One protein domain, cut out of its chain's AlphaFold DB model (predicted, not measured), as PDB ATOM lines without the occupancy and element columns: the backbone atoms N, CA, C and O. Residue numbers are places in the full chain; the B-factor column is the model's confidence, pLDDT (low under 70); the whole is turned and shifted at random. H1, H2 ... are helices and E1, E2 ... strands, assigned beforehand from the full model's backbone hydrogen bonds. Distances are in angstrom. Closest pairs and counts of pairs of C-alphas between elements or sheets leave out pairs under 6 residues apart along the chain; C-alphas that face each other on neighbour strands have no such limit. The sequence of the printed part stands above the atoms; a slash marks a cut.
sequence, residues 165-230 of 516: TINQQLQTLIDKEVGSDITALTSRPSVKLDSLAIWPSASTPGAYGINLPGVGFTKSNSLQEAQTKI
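AT A GLANCE: This is residues 165 to 230 of the 516 residues of a protein of Shewanella sp. YLB-07 (UniProt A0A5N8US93). A small three-stranded antiparallel sheet has the short helix H2 packed over one face, while the longer helix H1 lies past the sheet's E1 edge and only grazes it. A long loop, residues 178 to 196, leads from H1 back to E1 and pairs briefly with that strand. The printed part has 66 residues, with two named helices and three named strands in the order H1 E1 E2 E3 H2; the class is mixed, helices and strands. The whole is compact and rounded, with a radius of gyration of the C-alphas of 10.6 A and spans of 28 by 25 by 23 A.

IN THESE COORDINATES: The strands are E1, residues 197 to 200, E2, residues 208 to 212, 12.7 A long, and E3, residues 216 to 220, 13.4 A long. H1, residues 165 to 177, is 18.2 A long and begins at C-alpha 165 (234.841, 352.961, 307.343). H2, residues 223 to 230, ends at C-alpha 230 (231.859, 341.762, 285.028).

HOW THE PARTS SIT: The sheet, E1 E2 E3, is a meander, each strand the antiparallel neighbour of the one before. In the hairpin E1 and E2, N 199 and O 209 are 2.9 A apart; in the hairpin E2 and E3, N 210 and O 218 are 2.9 A apart, both within hydrogen-bond range. Residues 183 to 184 pair, parallel, with residues 197 to 198 of E1. H2 is on the sheet at a height of 8.6 A, over E2 and only just over E3, where 3 of its C-alphas fall; it runs along the strands, at 12 degrees to E2 on the local plane. The closest C-alphas of E2 and H2, Tyr 208 and Leu 223, are 7.0 A apart. H1 only grazes the sheet, with residues 170 to 174. With residue 177 alone, H1 only just touches H2, with 3 pairs of C-alphas within 8 A; the closest, Glu 177 and Leu 223, are 7.1 A apart, at a steep tilt of 65 degrees, the same way. In H1 and H2 every O i to N i+4 pair is within hydrogen-bond range.

THE WHOLE: The two C-alphas farthest apart, Thr 165 and Gly 214, are 30.7 A apart. The printed part has no cut, and the link from H1 to E1 is long, 19 residues. Mean pLDDT of the printed part is 85.0; residues 165 to 167 are under 70.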
ATOM      1  N   THR A 165     235.962 353.864 307.033       63.84
ATOM      2  CA  THR A 165     234.841 352.961 307.343       63.84
ATOM      3  C   THR A 165     233.955 352.722 306.114       63.84
ATOM      4  O   THR A 165     233.621 351.578 305.811       63.84
ATOM      5  N   ILE A 166     233.607 353.777 305.365       63.72
ATOM      6  CA  ILE A 166     232.795 353.677 304.139       63.72
ATOM      7  C   ILE A 166     233.540 352.901 303.042       63.72
ATOM      8  O   ILE A 166     232.935 352.050 302.389       63.72
ATOM      9  N   ASN A 167     234.845 353.130 302.868       66.56
ATOM     10  CA  ASN A 167     235.665 352.397 301.897       66.56
ATOM     11  C   ASN A 167     235.684 350.893 302.203       66.56
ATOM     12  O   ASN A 167     235.470 350.078 301.308       66.56
ATOM     13  N   GLN A 168     235.904 350.526 303.469       74.88
ATOM     14  CA  GLN A 168     235.935 349.129 303.912       74.88
ATOM     15  C   GLN A 168     234.562 348.458 303.793       74.88
ATOM     16  O   GLN A 168     234.482 347.319 303.336       74.88
ATOM     17  N   GLN A 169     233.479 349.156 304.146       76.50
ATOM     18  CA  GLN A 169     232.111 348.653 303.979       76.50
ATOM     19  C   GLN A 169     231.761 348.430 302.505       76.50
ATOM     20  O   GLN A 169     231.189 347.394 302.167       76.50
ATOM     21  N   LEU A 170     232.138 349.363 301.624       77.94
ATOM     22  CA  LEU A 170     231.926 349.215 300.188       77.94
ATOM     23  C   LEU A 170     232.750 348.048 299.629       77.94
ATOM     24  O   LEU A 170     232.177 347.205 298.951       77.94
ATOM     25  N   GLN A 171     234.044 347.942 299.954       86.38
ATOM     26  CA  GLN A 171     234.869 346.806 299.523       86.38
ATOM     27  C   GLN A 171     234.283 345.474 300.010       86.38
ATOM     28  O   GLN A 171     234.077 344.584 299.200       86.38
ATOM     29  N   THR A 172     233.878 345.379 301.282       84.56
ATOM     30  CA  THR A 172     233.234 344.174 301.843       84.56
ATOM     31  C   THR A 172     231.950 343.795 301.090       84.56
ATOM     32  O   THR A 172     231.686 342.614 300.860       84.56
ATOM     33  N   LEU A 173     231.142 344.782 300.683       82.00
ATOM     34  CA  LEU A 173     229.937 344.558 299.881       82.00
ATOM     35  C   LEU A 173     230.282 344.062 298.469       82.00
ATOM     36  O   LEU A 173     229.637 343.143 297.972       82.00
ATOM     37  N   ILE A 174     231.307 344.631 297.832       85.81
ATOM     38  CA  ILE A 174     231.769 344.212 296.502       85.81
ATOM     39  C   ILE A 174     232.385 342.810 296.537       85.81
ATOM     40  O   ILE A 174     232.027 341.983 295.700       85.81
ATOM     41  N   ASP A 175     233.218 342.504 297.533       85.50
ATOM     42  CA  ASP A 175     233.820 341.182 297.735       85.50
ATOM     43  C   ASP A 175     232.749 340.091 297.876       85.50
ATOM     44  O   ASP A 175     232.895 338.998 297.328       85.50
ATOM     45  N   LYS A 176     231.658 340.408 298.590       82.44
ATOM     46  CA  LYS A 176     230.535 339.503 298.865       82.44
ATOM     47  C   LYS A 176     229.579 339.332 297.680       82.44
ATOM     48  O   LYS A 176     229.164 338.210 297.407       82.44
ATOM     49  N   GLU A 177     229.183 340.423 297.027       82.25
ATOM     50  CA  GLU A 177     228.110 340.420 296.016       82.25
ATOM     51  C   GLU A 177     228.628 340.324 294.571       82.25
ATOM     52  O   GLU A 177     227.855 340.022 293.666       82.25
ATOM     53  N   VAL A 178     229.913 340.609 294.321       85.12
ATOM     54  CA  VAL A 178     230.462 340.748 292.958       85.12
ATOM     55  C   VAL A 178     231.754 339.946 292.765       85.12
ATOM     56  O   VAL A 178     231.883 339.235 291.767       85.12
ATOM     57  N   GLY A 179     232.693 340.029 293.711       82.94
ATOM     58  CA  GLY A 179     233.949 339.273 293.718       82.94
ATOM     59  C   GLY A 179     235.118 340.042 294.343       82.94
ATOM     60  O   GLY A 179     235.249 341.250 294.160       82.94
ATOM     61  N   SER A 180     235.994 339.323 295.050       84.25
ATOM     62  CA  SER A 180     237.132 339.872 295.808       84.25
ATOM     63  C   SER A 180     238.336 340.325 294.969       84.25
ATOM     64  O   SER A 180     239.319 340.834 295.502       84.25
ATOM     65  N   ASP A 181     238.279 340.149 293.649       85.62
ATOM     66  CA  ASP A 181     239.276 340.608 292.675       85.62
ATOM     67  C   ASP A 181     238.903 341.961 292.029       85.62
ATOM     68  O   ASP A 181     239.469 342.346 291.004       85.62
ATOM     69  N   ILE A 182     237.937 342.684 292.609       89.50
ATOM     70  CA  ILE A 182     237.381 343.937 292.082       89.50
ATOM     71  C   ILE A 182     237.655 345.069 293.073       89.50
ATOM     72  O   ILE A 182     237.269 345.005 294.238       89.50
ATOM     73  N   THR A 183     238.284 346.151 292.614       90.50
ATOM     74  CA  THR A 183     238.557 347.320 293.461       90.50
ATOM     75  C   THR A 183     237.292 348.153 293.676       90.50
ATOM     76  O   THR A 183     236.735 348.711 292.728       90.50
ATOM     77  N   ALA A 184     236.854 348.303 294.924       86.38
ATOM     78  CA  ALA A 184     235.824 349.265 295.278       86.38
ATOM     79  C   ALA A 184     236.403 350.687 295.331       86.38
ATOM     80  O   ALA A 184     237.414 350.947 295.984       86.38
ATOM     81  N   LEU A 185     235.739 351.628 294.665       86.00
ATOM     82  CA  LEU A 185     236.075 353.050 294.674       86.00
ATOM     83  C   LEU A 185     234.864 353.853 295.163       86.00
ATOM     84  O   LEU A 185     233.722 353.548 294.836       86.00
ATOM     85  N   THR A 186     235.092 354.927 295.916       80.25
ATOM     86  CA  THR A 186     234.007 355.815 296.385       80.25
ATOM     87  C   THR A 186     233.439 356.721 295.304       80.25
ATOM     88  O   THR A 186     232.369 357.300 295.477       80.25
ATOM     89  N   SER A 187     234.158 356.889 294.198       80.12
ATOM     90  CA  SER A 187     233.800 357.805 293.121       80.12
ATOM     91  C   SER A 187     234.389 357.346 291.790       80.12
ATOM     92  O   SER A 187     235.261 356.477 291.737       80.12
ATOM     93  N   ARG A 188     233.895 357.938 290.700       83.12
ATOM     94  CA  ARG A 188     234.373 357.650 289.347       83.12
ATOM     95  C   ARG A 188     235.841 358.076 289.200       83.12
ATOM     96  O   ARG A 188     236.115 359.263 289.379       83.12
ATOM     97  N   PRO A 189     236.761 357.180 288.802       81.19
ATOM     98  CA  PRO A 189     238.131 357.573 288.502       81.19
ATOM     99  C   PRO A 189     238.169 358.500 287.277       81.19
ATOM    100  O   PRO A 189     237.384 358.359 286.334       81.19
ATOM    101  N   SER A 190     239.091 359.463 287.288       78.12
ATOM    102  CA  SER A 190     239.286 360.428 286.196       78.12
ATOM    103  C   SER A 190     239.885 359.799 284.933       78.12
ATOM    104  O   SER A 190     239.676 360.312 283.837       78.12
ATOM    105  N   VAL A 191     240.587 358.673 285.081       81.06
ATOM    106  CA  VAL A 191     241.232 357.904 284.010       81.06
ATOM    107  C   VAL A 191     240.729 356.461 284.009       81.06
ATOM    108  O   VAL A 191     240.340 355.938 285.056       81.06
ATOM    109  N   LYS A 192     240.731 355.810 282.837       79.75
ATOM    110  CA  LYS A 192     240.501 354.358 282.751       79.75
ATOM    111  C   LYS A 192     241.576 353.634 283.569       79.75
ATOM    112  O   LYS A 192     242.719 354.082 283.603       79.75
ATOM    113  N   LEU A 193     241.200 352.530 284.209       80.50
ATOM    114  CA  LEU A 193     242.113 351.712 285.008       80.50
ATOM    115  C   LEU A 193     242.445 350.409 284.278       80.50
ATOM    116  O   LEU A 193     241.608 349.868 283.550       80.50
ATOM    117  N   ASP A 194     243.635 349.875 284.537       87.31
ATOM    118  CA  ASP A 194     244.071 348.567 284.033       87.31
ATOM    119  C   ASP A 194     243.483 347.394 284.851       87.31
ATOM    120  O   ASP A 194     243.647 346.233 284.488       87.31
ATOM    121  N   SER A 195     242.760 347.688 285.941       87.31
ATOM    122  CA  SER A 195     242.079 346.722 286.813       87.31
ATOM    123  C   SER A 195     240.551 346.867 286.792       87.31
ATOM    124  O   SER A 195     239.994 347.910 286.431       87.31
ATOM    125  N   LEU A 196     239.848 345.803 287.192       91.56
ATOM    126  CA  LEU A 196     238.408 345.858 287.441       91.56
ATOM    127  C   LEU A 196     238.124 346.745 288.655       91.56
ATOM    128  O   LEU A 196     238.678 346.522 289.731       91.56
ATOM    129  N   ALA A 197     237.232 347.718 288.490       91.06
ATOM    130  CA  ALA A 197     236.807 348.583 289.583       91.06
ATOM    131  C   ALA A 197     235.320 348.935 289.492       91.06
ATOM    132  O   ALA A 197     234.755 348.969 288.399       91.06
ATOM    133  N   ILE A 198     234.701 349.233 290.633       91.88
ATOM    134  CA  ILE A 198     233.284 349.599 290.739       91.88
ATOM    135  C   ILE A 198     233.086 350.724 291.762       91.88
ATOM    136  O   ILE A 198     233.768 350.765 292.783       91.88
ATOM    137  N   TRP A 199     232.159 351.647 291.492       90.62
ATOM    138  CA  TRP A 199     231.836 352.769 292.381       90.62
ATOM    139  C   TRP A 199     230.348 353.142 292.355       90.62
ATOM    140  O   TRP A 199     229.695 352.974 291.319       90.62
ATOM    141  N   PRO A 200     229.795 353.714 293.442       85.38
ATOM    142  CA  PRO A 200     228.445 354.273 293.450       85.38
ATOM    143  C   PRO A 200     228.285 355.436 292.455       85.38
ATOM    144  O   PRO A 200     229.139 356.316 292.339       85.38
ATOM    145  N   SER A 201     227.165 355.474 291.733       82.38
ATOM    146  CA  SER A 201     226.874 356.517 290.746       82.38
ATOM    147  C   SER A 201     226.380 357.811 291.404       82.38
ATOM    148  O   SER A 201     225.215 357.923 291.780       82.38
ATOM    149  N   ALA A 202     227.226 358.847 291.435       76.56
ATOM    150  CA  ALA A 202     226.887 360.164 291.994       76.56
ATOM    151  C   ALA A 202     225.632 360.828 291.378       76.56
ATOM    152  O   ALA A 202     224.984 361.637 292.033       76.56
ATOM    153  N   SER A 203     225.272 360.494 290.132       75.25
ATOM    154  CA  SER A 203     224.111 361.056 289.419       75.25
ATOM    155  C   SER A 203     222.867 360.159 289.415       75.25
ATOM    156  O   SER A 203     221.873 360.483 288.766       75.25
ATOM    157  N   THR A 204     222.904 358.986 290.052       79.44
ATOM    158  CA  THR A 204     221.768 358.048 290.066       79.44
ATOM    159  C   THR A 204     221.877 357.143 291.297       79.44
ATOM    160  O   THR A 204     222.671 356.202 291.265       79.44
ATOM    161  N   PRO A 205     221.110 357.398 292.372       80.50
ATOM    162  CA  PRO A 205     221.095 356.538 293.553       80.50
ATOM    163  C   PRO A 205     220.804 355.073 293.194       80.50
ATOM    164  O   PRO A 205     219.966 354.799 292.338       80.50
ATOM    165  N   GLY A 206     221.514 354.136 293.825       77.19
ATOM    166  CA  GLY A 206     221.386 352.690 293.580       77.19
ATOM    167  C   GLY A 206     222.106 352.154 292.332       77.19
ATOM    168  O   GLY A 206     222.357 350.953 292.258       77.19
ATOM    169  N   ALA A 207     222.497 353.019 291.393       86.50
ATOM    170  CA  ALA A 207     223.287 352.642 290.223       86.50
ATOM    171  C   ALA A 207     224.798 352.662 290.517       86.50
ATOM    172  O   ALA A 207     225.265 353.371 291.413       86.50
ATOM    173  N   TYR A 208     225.573 351.949 289.700       90.44
ATOM    174  CA  TYR A 208     227.029 351.847 289.820       90.44
ATOM    175  C   TYR A 208     227.715 352.178 288.494       90.44
ATOM    176  O   TYR A 208     227.175 351.949 287.410       90.44
ATOM    177  N   GLY A 209     228.918 352.739 288.577       91.62
ATOM    178  CA  GLY A 209     229.856 352.775 287.461       91.62
ATOM    179  C   GLY A 209     230.890 351.665 287.614       91.62
ATOM    180  O   GLY A 209     231.259 351.314 288.730       91.62
ATOM    181  N   ILE A 210     231.328 351.107 286.489       94.69
ATOM    182  CA  ILE A 210     232.244 349.967 286.417       94.69
ATOM    183  C   ILE A 210     233.366 350.322 285.443       94.69
ATOM    184  O   ILE A 210     233.085 350.797 284.342       94.69
ATOM    185  N   ASN A 211     234.620 350.067 285.811       93.88
ATOM    186  CA  ASN A 211     235.746 350.052 284.883       93.88
ATOM    187  C   ASN A 211     236.025 348.611 284.450       93.88
ATOM    188  O   ASN A 211     236.367 347.770 285.280       93.88
ATOM    189  N   LEU A 212     235.907 348.355 283.149       91.81
ATOM    190  CA  LEU A 212     236.321 347.114 282.503       91.81
ATOM    191  C   LEU A 212     237.636 347.388 281.746       91.81
ATOM    192  O   LEU A 212     237.608 348.188 280.806       91.81
ATOM    193  N   PRO A 213     238.782 346.787 282.122       88.25
ATOM    194  CA  PRO A 213     240.063 347.007 281.443       88.25
ATOM    195  C   PRO A 213     239.982 346.816 279.922       88.25
ATOM    196  O   PRO A 213     239.251 345.961 279.425       88.25
ATOM    197  N   GLY A 214     240.683 347.662 279.163       84.38
ATOM    198  CA  GLY A 214     240.630 347.700 277.691       84.38
ATOM    199  C   GLY A 214     239.336 348.287 277.096       84.38
ATOM    200  O   GLY A 214     239.395 349.012 276.107       84.38
ATOM    201  N   VAL A 215     238.176 348.073 277.724       88.38
ATOM    202  CA  VAL A 215     236.876 348.609 277.273       88.38
ATOM    203  C   VAL A 215     236.675 350.041 277.793       88.38
ATOM    204  O   VAL A 215     236.505 350.999 277.031       88.38
ATOM    205  N   GLY A 216     236.795 350.235 279.105       88.31
ATOM    206  CA  GLY A 216     236.589 351.495 279.815       88.31
ATOM    207  C   GLY A 216     235.355 351.477 280.712       88.31
ATOM    208  O   GLY A 216     235.009 350.456 281.304       88.31
ATOM    209  N   PHE A 217     234.714 352.638 280.852       91.88
ATOM    210  CA  PHE A 217     233.629 352.823 281.811       91.88
ATOM    211  C   PHE A 217     232.268 352.404 281.256       91.88
ATOM    212  O   PHE A 217     231.859 352.866 280.192       91.88
ATOM    213  N   THR A 218     231.531 351.617 282.034       92.81
ATOM    214  CA  THR A 218     230.119 351.293 281.799       92.81
ATOM    215  C   THR A 218     229.287 351.581 283.054       92.81
ATOM    216  O   THR A 218     229.834 351.776 284.141       92.81
ATOM    217  N   LYS A 219     227.963 351.666 282.905       91.88
ATOM    218  CA  LYS A 219     227.002 351.878 284.000       91.88
ATOM    219  C   LYS A 219     226.191 350.600 284.216       91.88
ATOM    220  O   LYS A 219     225.853 349.924 283.243       91.88
ATOM    221  N   SER A 220     225.836 350.311 285.462       92.31
ATOM    222  CA  SER A 220     224.774 349.372 285.828       92.31
ATOM    223  C   SER A 220     223.746 350.053 286.733       92.31
ATOM    224  O   SER A 220     224.054 351.037 287.406       92.31
ATOM    225  N   ASN A 221     222.520 349.541 286.762       91.38
ATOM    226  CA  ASN A 221     221.439 350.053 287.607       91.38
ATOM    227  C   ASN A 221     221.359 349.327 288.964       91.38
ATOM    228  O   ASN A 221     220.598 349.743 289.831       91.38
ATOM    229  N   SER A 222     222.147 348.262 289.155       88.31
ATOM    230  CA  SER A 222     222.278 347.509 290.407       88.31
ATOM    231  C   SER A 222     223.651 346.824 290.520       88.31
ATOM    232  O   SER A 222     224.407 346.765 289.540       88.31
ATOM    233  N   LEU A 223     223.971 346.274 291.701       87.62
ATOM    234  CA  LEU A 223     225.144 345.404 291.893       87.62
ATOM    235  C   LEU A 223     225.013 344.079 291.135       87.62
ATOM    236  O   LEU A 223     225.993 343.617 290.566       87.62
ATOM    237  N   GLN A 224     223.810 343.504 291.061       87.88
ATOM    238  CA  GLN A 224     223.569 342.263 290.319       87.88
ATOM    239  C   GLN A 224     223.850 342.448 288.819       87.88
ATOM    240  O   GLN A 224     224.554 341.649 288.210       87.88
ATOM    241  N   GLU A 225     223.389 343.555 288.229       91.12
ATOM    242  CA  GLU A 225     223.698 343.892 286.834       91.12
ATOM    243  C   GLU A 225     225.203 344.180 286.639       91.12
ATOM    244  O   GLU A 225     225.764 343.874 285.585       91.12
ATOM    245  N   ALA A 226     225.888 344.721 287.657       90.44
ATOM    246  CA  ALA A 226     227.344 344.868 287.625       90.44
ATOM    247  C   ALA A 226     228.062 343.513 287.635       90.44
ATOM    248  O   ALA A 226     228.978 343.304 286.841       90.44
ATOM    249  N   GLN A 227     227.622 342.585 288.487       91.06
ATOM    250  CA  GLN A 227     228.145 341.225 288.568       91.06
ATOM    251  C   GLN A 227     227.981 340.484 287.239       91.06
ATOM    252  O   GLN A 227     228.955 339.900 286.762       91.06
ATOM    253  N   THR A 228     226.811 340.563 286.595       90.44
ATOM    254  CA  THR A 228     226.588 339.986 285.258       90.44
ATOM    255  C   THR A 228     227.580 340.556 284.241       90.44
ATOM    256  O   THR A 228     228.347 339.795 283.655       90.44
ATOM    257  N   LYS A 229     227.672 341.888 284.116       93.00
ATOM    258  CA  LYS A 229     228.587 342.562 283.171       93.00
ATOM    259  C   LYS A 229     230.061 342.223 283.406       93.00
ATOM    260  O   LYS A 229     230.822 342.036 282.457       93.00
ATOM    261  N   ILE A 230     230.485 342.133 284.666       91.44
ATOM    262  CA  ILE A 230     231.859 341.762 285.028       91.44
ATOM    263  C   ILE A 230     232.113 340.271 284.756       91.44
ATOM    264  O   ILE A 230     233.204 339.913 284.314       91.44
TER     265      ILE A 230